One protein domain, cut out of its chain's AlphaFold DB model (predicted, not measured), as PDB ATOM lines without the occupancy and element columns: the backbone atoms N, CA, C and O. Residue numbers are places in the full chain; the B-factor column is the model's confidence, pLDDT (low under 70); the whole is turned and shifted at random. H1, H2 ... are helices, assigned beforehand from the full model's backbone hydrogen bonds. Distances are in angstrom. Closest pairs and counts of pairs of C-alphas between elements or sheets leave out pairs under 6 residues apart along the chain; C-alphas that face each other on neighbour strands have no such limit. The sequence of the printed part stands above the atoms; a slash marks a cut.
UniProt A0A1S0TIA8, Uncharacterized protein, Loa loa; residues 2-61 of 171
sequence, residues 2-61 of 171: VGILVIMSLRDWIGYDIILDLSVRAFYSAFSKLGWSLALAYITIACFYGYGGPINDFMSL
ATOM      1  N   VAL A   2       7.022   7.095 -48.351       53.47
ATOM      2  CA  VAL A   2       6.802   7.031 -46.884       53.47
ATOM      3  C   VAL A   2       7.171   5.670 -46.265       53.47
ATOM      4  O   VAL A   2       7.807   5.624 -45.221       53.47
ATOM      5  N   GLY A   3       6.876   4.552 -46.941       54.84
ATOM      6  CA  GLY A   3       7.231   3.210 -46.443       54.84
ATOM      7  C   GLY A   3       8.739   2.924 -46.393       54.84
ATOM      8  O   GLY A   3       9.202   2.230 -45.494       54.84
ATOM      9  N   ILE A   4       9.525   3.508 -47.306       66.62
ATOM     10  CA  ILE A   4      10.996   3.399 -47.286       66.62
ATOM     11  C   ILE A   4      11.564   4.226 -46.130       66.62
ATOM     12  O   ILE A   4      12.487   3.769 -45.462       66.62
ATOM     13  N   LEU A   5      10.958   5.385 -45.842       62.94
ATOM     14  CA  LEU A   5      11.300   6.200 -44.677       62.94
ATOM     15  C   LEU A   5      11.077   5.422 -43.371       62.94
ATOM     16  O   LEU A   5      11.934   5.452 -42.504       62.94
ATOM     17  N   VAL A   6       9.986   4.651 -43.272       63.25
ATOM     18  CA  VAL A   6       9.670   3.808 -42.101       63.25
ATOM     19  C   VAL A   6      10.661   2.649 -41.935       63.25
ATOM     20  O   VAL A   6      11.083   2.356 -40.819       63.25
ATOM     21  N   ILE A   7      11.076   2.005 -43.030       64.75
ATOM     22  CA  ILE A   7      12.089   0.936 -42.989       64.75
ATOM     23  C   ILE A   7      13.470   1.507 -42.635       64.75
ATOM     24  O   ILE A   7      14.222   0.867 -41.903       64.75
ATOM     25  N   MET A   8      13.809   2.705 -43.123       62.97
ATOM     26  CA  MET A   8      15.032   3.405 -42.714       62.97
ATOM     27  C   MET A   8      14.972   3.807 -41.241       62.97
ATOM     28  O   MET A   8      15.916   3.525 -40.523       62.97
ATOM     29  N   SER A   9      13.838   4.317 -40.769       62.19
ATOM     30  CA  SER A   9      13.541   4.598 -39.362       62.19
ATOM     31  C   SER A   9      13.714   3.374 -38.444       62.19
ATOM     32  O   SER A   9      14.318   3.466 -37.376       62.19
ATOM     33  N   LEU A  10      13.235   2.199 -38.856       57.66
ATOM     34  CA  LEU A  10      13.436   0.945 -38.115       57.66
ATOM     35  C   LEU A  10      14.895   0.473 -38.138       57.66
ATOM     36  O   LEU A  10      15.385  -0.047 -37.138       57.66
ATOM     37  N   ARG A  11      15.592   0.664 -39.264       57.59
ATOM     38  CA  ARG A  11      17.012   0.317 -39.408       57.59
ATOM     39  C   ARG A  11      17.928   1.271 -38.635       57.59
ATOM     40  O   ARG A  11      18.969   0.837 -38.163       57.59
ATOM     41  N   ASP A  12      17.525   2.523 -38.459       59.47
ATOM     42  CA  ASP A  12      18.240   3.521 -37.658       59.47
ATOM     43  C   ASP A  12      18.116   3.230 -36.150       59.47
ATOM     44  O   ASP A  12      19.067   3.391 -35.386       59.47
ATOM     45  N   TRP A  13      16.972   2.670 -35.735       53.31
ATOM     46  CA  TRP A  13      16.690   2.289 -34.345       53.31
ATOM     47  C   TRP A  13      17.601   1.178 -33.801       53.31
ATOM     48  O   TRP A  13      17.790   1.088 -32.593       53.31
ATOM     49  N   ILE A  14      18.177   0.342 -34.676       59.62
ATOM     50  CA  ILE A  14      19.112  -0.730 -34.286       59.62
ATOM     51  C   ILE A  14      20.581  -0.255 -34.247       59.62
ATOM     52  O   ILE A  14      21.436  -0.991 -33.764       59.62
ATOM     53  N   GLY A  15      20.888   0.938 -34.782       59.97
ATOM     54  CA  GLY A  15      22.263   1.414 -35.014       59.97
ATOM     55  C   GLY A  15      22.712   2.639 -34.203       59.97
ATOM     56  O   GLY A  15      23.914   2.869 -34.098       59.97
ATOM     57  N   TYR A  16      21.796   3.416 -33.614       56.81
ATOM     58  CA  TYR A  16      22.106   4.691 -32.942       56.81
ATOM     59  C   TYR A  16      21.969   4.619 -31.413       56.81
ATOM     60  O   TYR A  16      21.137   5.297 -30.814       56.81
ATOM     61  N   ASP A  17      22.800   3.813 -30.752       59.12
ATOM     62  CA  ASP A  17      22.757   3.699 -29.284       59.12
ATOM     63  C   ASP A  17      23.488   4.839 -28.535       59.12
ATOM     64  O   ASP A  17      23.428   4.884 -27.316       59.12
ATOM     65  N   ILE A  18      24.179   5.788 -29.195       58.22
ATOM     66  CA  ILE A  18      25.232   6.551 -28.480       58.22
ATOM     67  C   ILE A  18      25.080   8.091 -28.339       58.22
ATOM     68  O   ILE A  18      25.799   8.637 -27.509       58.22
ATOM     69  N   ILE A  19      24.179   8.843 -29.016       58.03
ATOM     70  CA  ILE A  19      24.200  10.346 -28.908       58.03
ATOM     71  C   ILE A  19      22.831  11.086 -28.824       58.03
ATOM     72  O   ILE A  19      22.814  12.298 -28.640       58.03
ATOM     73  N   LEU A  20      21.659  10.443 -28.912       62.78
ATOM     74  CA  LEU A  20      20.380  11.193 -28.960       62.78
ATOM     75  C   LEU A  20      19.712  11.416 -27.587       62.78
ATOM     76  O   LEU A  20      19.370  10.458 -26.890       62.78
ATOM     77  N   ASP A  21      19.451  12.686 -27.252       71.44
ATOM     78  CA  ASP A  21      18.718  13.139 -26.059       71.44
ATOM     79  C   ASP A  21      17.373  12.416 -25.846       71.44
ATOM     80  O   ASP A  21      16.635  12.109 -26.791       71.44
ATOM     81  N   LEU A  22      17.002  12.217 -24.571       75.00
ATOM     82  CA  LEU A  22      15.765  11.542 -24.140       75.00
ATOM     83  C   LEU A  22      14.508  12.110 -24.823       75.00
ATOM     84  O   LEU A  22      13.602  11.362 -25.199       75.00
ATOM     85  N   SER A  23      14.482  13.426 -25.030       73.19
ATOM     86  CA  SER A  23      13.391  14.142 -25.692       73.19
ATOM     87  C   SER A  23      13.174  13.653 -27.124       73.19
ATOM     88  O   SER A  23      12.043  13.367 -27.512       73.19
ATOM     89  N   VAL A  24      14.247  13.478 -27.903       74.44
ATOM     90  CA  VAL A  24      14.148  13.046 -29.306       74.44
ATOM     91  C   VAL A  24      13.630  11.611 -29.393       74.44
ATOM     92  O   VAL A  24      12.785  11.310 -30.235       74.44
ATOM     93  N   ARG A  25      14.046  10.741 -28.466       68.75
ATOM     94  CA  ARG A  25      13.559   9.354 -28.379       68.75
ATOM     95  C   ARG A  25      12.057   9.290 -28.087       68.75
ATOM     96  O   ARG A  25      11.343   8.509 -28.721       68.75
ATOM     97  N   ALA A  26      11.566  10.128 -27.173       75.44
ATOM     98  CA  ALA A  26      10.145  10.197 -26.833       75.44
ATOM     99  C   ALA A  26       9.296  10.712 -28.008       75.44
ATOM    100  O   ALA A  26       8.289  10.090 -28.365       75.44
ATOM    101  N   PHE A  27       9.733  11.795 -28.660       77.19
ATOM    102  CA  PHE A  27       9.063  12.322 -29.852       77.19
ATOM    103  C   PHE A  27       9.050  11.300 -30.990       77.19
ATOM    104  O   PHE A  27       8.005  11.071 -31.596       77.19
ATOM    105  N   TYR A  28      10.168  10.620 -31.237       69.62
ATOM    106  CA  TYR A  28      10.259   9.591 -32.267       69.62
ATOM    107  C   TYR A  28       9.303   8.414 -32.012       69.62
ATOM    108  O   TYR A  28       8.579   7.982 -32.915       69.62
ATOM    109  N   SER A  29       9.230   7.938 -30.764       73.69
ATOM    110  CA  SER A  29       8.299   6.875 -30.374       73.69
ATOM    111  C   SER A  29       6.841   7.280 -30.618       73.69
ATOM    112  O   SER A  29       6.070   6.486 -31.159       73.69
ATOM    113  N   ALA A  30       6.462   8.515 -30.278       77.38
ATOM    114  CA  ALA A  30       5.105   9.015 -30.490       77.38
ATOM    115  C   ALA A  30       4.771   9.194 -31.985       77.38
ATOM    116  O   ALA A  30       3.698   8.793 -32.442       77.38
ATOM    117  N   PHE A  31       5.701   9.746 -32.767       78.31
ATOM    118  CA  PHE A  31       5.481  10.039 -34.183       78.31
ATOM    119  C   PHE A  31       5.505   8.803 -35.078       78.31
ATOM    120  O   PHE A  31       4.818   8.799 -36.096       78.31
ATOM    121  N   SER A  32       6.224   7.740 -34.711       78.19
ATOM    122  CA  SER A  32       6.277   6.506 -35.513       78.19
ATOM    123  C   SER A  32       4.883   5.904 -35.754       78.19
ATOM    124  O   SER A  32       4.515   5.568 -36.883       78.19
ATOM    125  N   LYS A  33       4.061   5.845 -34.699       76.69
ATOM    126  CA  LYS A  33       2.711   5.275 -34.738       76.69
ATOM    127  C   LYS A  33       1.725   6.192 -35.459       76.69
ATOM    128  O   LYS A  33       0.889   5.716 -36.228       76.69
ATOM    129  N   LEU A  34       1.873   7.504 -35.266       80.88
ATOM    130  CA  LEU A  34       1.093   8.513 -35.983       80.88
ATOM    131  C   LEU A  34       1.419   8.513 -37.477       80.88
ATOM    132  O   LEU A  34       0.502   8.494 -38.288       80.88
ATOM    133  N   GLY A  35       2.699   8.459 -37.848       82.81
ATOM    134  CA  GLY A  35       3.148   8.419 -39.238       82.81
ATOM    135  C   GLY A  35       2.619   7.199 -39.984       82.81
ATOM    136  O   GLY A  35       2.166   7.328 -41.121       82.81
ATOM    137  N   TRP A  36       2.585   6.032 -39.334       78.19
ATOM    138  CA  TRP A  36       1.985   4.831 -39.919       78.19
ATOM    139  C   TRP A  36       0.472   4.979 -40.131       78.19
ATOM    140  O   TRP A  36      -0.030   4.696 -41.219       78.19
ATOM    141  N   SER A  37      -0.248   5.502 -39.134       83.00
ATOM    142  CA  SER A  37      -1.684   5.770 -39.261       83.00
ATOM    143  C   SER A  37      -1.987   6.796 -40.356       83.00
ATOM    144  O   SER A  37      -2.948   6.628 -41.104       83.00
ATOM    145  N   LEU A  38      -1.174   7.850 -40.467       85.69
ATOM    146  CA  LEU A  38      -1.338   8.903 -41.468       85.69
ATOM    147  C   LEU A  38      -1.045   8.384 -42.879       85.69
ATOM    148  O   LEU A  38      -1.761   8.719 -43.819       85.69
ATOM    149  N   ALA A  39      -0.038   7.520 -43.023       81.81
ATOM    150  CA  ALA A  39       0.269   6.855 -44.283       81.81
ATOM    151  C   ALA A  39      -0.889   5.957 -44.746       81.81
ATOM    152  O   ALA A  39      -1.282   6.022 -45.910       81.81
ATOM    153  N   LEU A  40      -1.472   5.166 -43.839       82.12
ATOM    154  CA  LEU A  40      -2.652   4.351 -44.141       82.12
ATOM    155  C   LEU A  40      -3.869   5.211 -44.490       82.12
ATOM    156  O   LEU A  40      -4.543   4.938 -45.481       82.12
ATOM    157  N   ALA A  41      -4.124   6.280 -43.730       85.31
ATOM    158  CA  ALA A  41      -5.213   7.211 -44.014       85.31
ATOM    159  C   ALA A  41      -5.064   7.849 -45.404       85.31
ATOM    160  O   ALA A  41      -6.033   7.919 -46.160       85.31
ATOM    161  N   TYR A  42      -3.845   8.251 -45.773       84.62
ATOM    162  CA  TYR A  42      -3.561   8.804 -47.093       84.62
ATOM    163  C   TYR A  42      -3.831   7.795 -48.218       84.62
ATOM    164  O   TYR A  42      -4.425   8.159 -49.230       84.62
ATOM    165  N   ILE A  43      -3.469   6.520 -48.031       82.25
ATOM    166  CA  ILE A  43      -3.778   5.451 -48.995       82.25
ATOM    167  C   ILE A  43      -5.294   5.314 -49.180       82.25
ATOM    168  O   ILE A  43      -5.767   5.261 -50.315       82.25
ATOM    169  N   THR A  44      -6.067   5.319 -48.092       83.50
ATOM    170  CA  THR A  44      -7.537   5.246 -48.149       83.50
ATOM    171  C   THR A  44      -8.136   6.434 -48.903       83.50
ATOM    172  O   THR A  44      -9.004   6.252 -49.757       83.50
ATOM    173  N   ILE A  45      -7.642   7.648 -48.641       81.94
ATOM    174  CA  ILE A  45      -8.073   8.870 -49.334       81.94
ATOM    175  C   ILE A  45      -7.735   8.791 -50.828       81.94
ATOM    176  O   ILE A  45      -8.590   9.065 -51.668       81.94
ATOM    177  N   ALA A  46      -6.523   8.360 -51.181       81.19
ATOM    178  CA  ALA A  46      -6.109   8.200 -52.575       81.19
ATOM    179  C   ALA A  46      -6.986   7.187 -53.335       81.19
ATOM    180  O   ALA A  46      -7.274   7.385 -54.517       81.19
ATOM    181  N   CYS A  47      -7.456   6.137 -52.654       75.94
ATOM    182  CA  CYS A  47      -8.393   5.171 -53.226       75.94
ATOM    183  C   CYS A  47      -9.798   5.762 -53.394       75.94
ATOM    184  O   CYS A  47     -10.422   5.543 -54.426       75.94
ATOM    185  N   PHE A  48     -10.266   6.578 -52.444       75.56
ATOM    186  CA  PHE A  48     -11.563   7.253 -52.548       75.56
ATOM    187  C   PHE A  48     -11.633   8.227 -53.735       75.56
ATOM    188  O   PHE A  48     -12.645   8.288 -54.427       75.56
ATOM    189  N   TYR A  49     -10.548   8.955 -54.009       80.81
ATOM    190  CA  TYR A  49     -10.474   9.884 -55.141       80.81
ATOM    191  C   TYR A  49     -10.136   9.212 -56.486       80.81
ATOM    192  O   TYR A  49     -10.009   9.904 -57.492       80.81
ATOM    193  N   GLY A  50      -9.984   7.882 -56.533       73.06
ATOM    194  CA  GLY A  50      -9.746   7.139 -57.778       73.06
ATOM    195  C   GLY A  50      -8.330   7.264 -58.358       73.06
ATOM    196  O   GLY A  50      -8.048   6.695 -59.408       73.06
ATOM    197  N   TYR A  51      -7.405   7.938 -57.666       70.81
ATOM    198  CA  TYR A  51      -6.000   8.080 -58.082       70.81
ATOM    199  C   TYR A  51      -5.122   6.872 -57.693       70.81
ATOM    200  O   TYR A  51      -3.907   6.899 -57.873       70.81
ATOM    201  N   GLY A  52      -5.717   5.807 -57.141       68.88
ATOM    202  CA  GLY A  52      -5.008   4.643 -56.595       68.88
ATOM    203  C   GLY A  52      -4.493   3.617 -57.615       68.88
ATOM    204  O   GLY A  52      -3.735   2.727 -57.229       68.88
ATOM    205  N   GLY A  53      -4.879   3.703 -58.893       76.19
ATOM    206  CA  GLY A  53      -4.455   2.754 -59.935       76.19
ATOM    207  C   GLY A  53      -4.621   1.279 -59.500       76.19
ATOM    208  O   GLY A  53      -5.715   0.909 -59.077       76.19
ATOM    209  N   PRO A  54      -3.563   0.440 -59.518       72.06
ATOM    210  CA  PRO A  54      -3.650  -0.980 -59.146       72.06
ATOM    211  C   PRO A  54      -3.966  -1.234 -57.660       72.06
ATOM    212  O   PRO A  54      -4.431  -2.318 -57.309       72.06
ATOM    213  N   ILE A  55      -3.755  -0.255 -56.768       72.25
ATOM    214  CA  ILE A  55      -4.161  -0.376 -55.357       72.25
ATOM    215  C   ILE A  55      -5.689  -0.369 -55.241       72.25
ATOM    216  O   ILE A  55      -6.232  -1.050 -54.374       72.25
ATOM    217  N   ASN A  56      -6.390   0.353 -56.122       73.00
ATOM    218  CA  ASN A  56      -7.850   0.359 -56.132       73.00
ATOM    219  C   ASN A  56      -8.409  -1.027 -56.487       73.00
ATOM    220  O   ASN A  56      -9.318  -1.507 -55.816       73.00
ATOM    221  N   ASP A  57      -7.808  -1.711 -57.462       71.94
ATOM    222  CA  ASP A  57      -8.182  -3.087 -57.813       71.94
ATOM    223  C   ASP A  57      -7.869  -4.061 -56.674       71.94
ATOM    224  O   ASP A  57      -8.702  -4.898 -56.326       71.94
ATOM    225  N   PHE A  58      -6.713  -3.908 -56.017       73.50
ATOM    226  CA  PHE A  58      -6.364  -4.716 -54.847       73.50
ATOM    227  C   PHE A  58      -7.333  -4.509 -53.676       73.50
ATOM    228  O   PHE A  58      -7.670  -5.469 -52.986       73.50
ATOM    229  N   MET A  59      -7.807  -3.282 -53.452       65.50
ATOM    230  CA  MET A  59      -8.744  -2.965 -52.370       65.50
ATOM    231  C   MET A  59     -10.204  -3.297 -52.730       65.50
ATOM    232  O   MET A  59     -11.020  -3.532 -51.841       65.50
ATOM    233  N   SER A  60     -10.534  -3.367 -54.022       67.38
ATOM    234  CA  SER A  60     -11.849  -3.797 -54.518       67.38
ATOM    235  C   SER A  60     -12.036  -5.321 -54.478       67.38
ATOM    236  O   SER A  60     -13.163  -5.815 -54.577       67.38
ATOM    237  N   LEU A  61     -10.960  -6.093 -54.273       68.25
ATOM    238  CA  LEU A  61     -11.044  -7.546 -54.141       68.25
ATOM    239  C   LEU A  61     -11.994  -7.938 -52.999       68.25
ATOM    240  O   LEU A  61     -11.740  -7.677 -51.821       68.25
TER     241      LEU A  61
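This is residues 2 to 61 of the 171 residues of an uncharacterized protein of Loa loa (UniProt A0A1S0TIA8). Helix H1 leads through a wide loop into long helix H2, which folds back loosely beside it, and short H3 stands crosswise at H2's far end. The printed part has 60 residues, with helices H1, H2, H3 in chain order and no named strand; it is all helix. It is only just extended, close to loose, radius of gyration of the C-alphas 15.7 A, spanning 46 by 18 by 16 A.

Start at H1, residues 2 to 13, close but not clearly touching H2, residues 22 to 48, opposite ways at a shallow tilt of 21 degrees; their closest C-alphas, Val 2 and Ala 39, are 7.0 A apart. H3, residues 54 to 60, is close but not clearly touching H2, about perpendicular at 79 degrees; their closest C-alphas, Cys 47 and Asn 56, are 5.6 A apart. Every O i to N i+4 pair is within hydrogen-bond range in H1 and H3, 21 of 23 in H2.

Find C-alpha 2 at (6.802, 7.031, -46.884), where H1 begins. H2 runs 39.7 A, with a kink of 28 degrees near residue 33. H3 ends at C-alpha 60, (-11.849, -3.797, -54.518).

The printed part has no cut and no long link. Look for pLDDT under 70 at residues 2 to 20, 25, 28, 52 and 59 to 61.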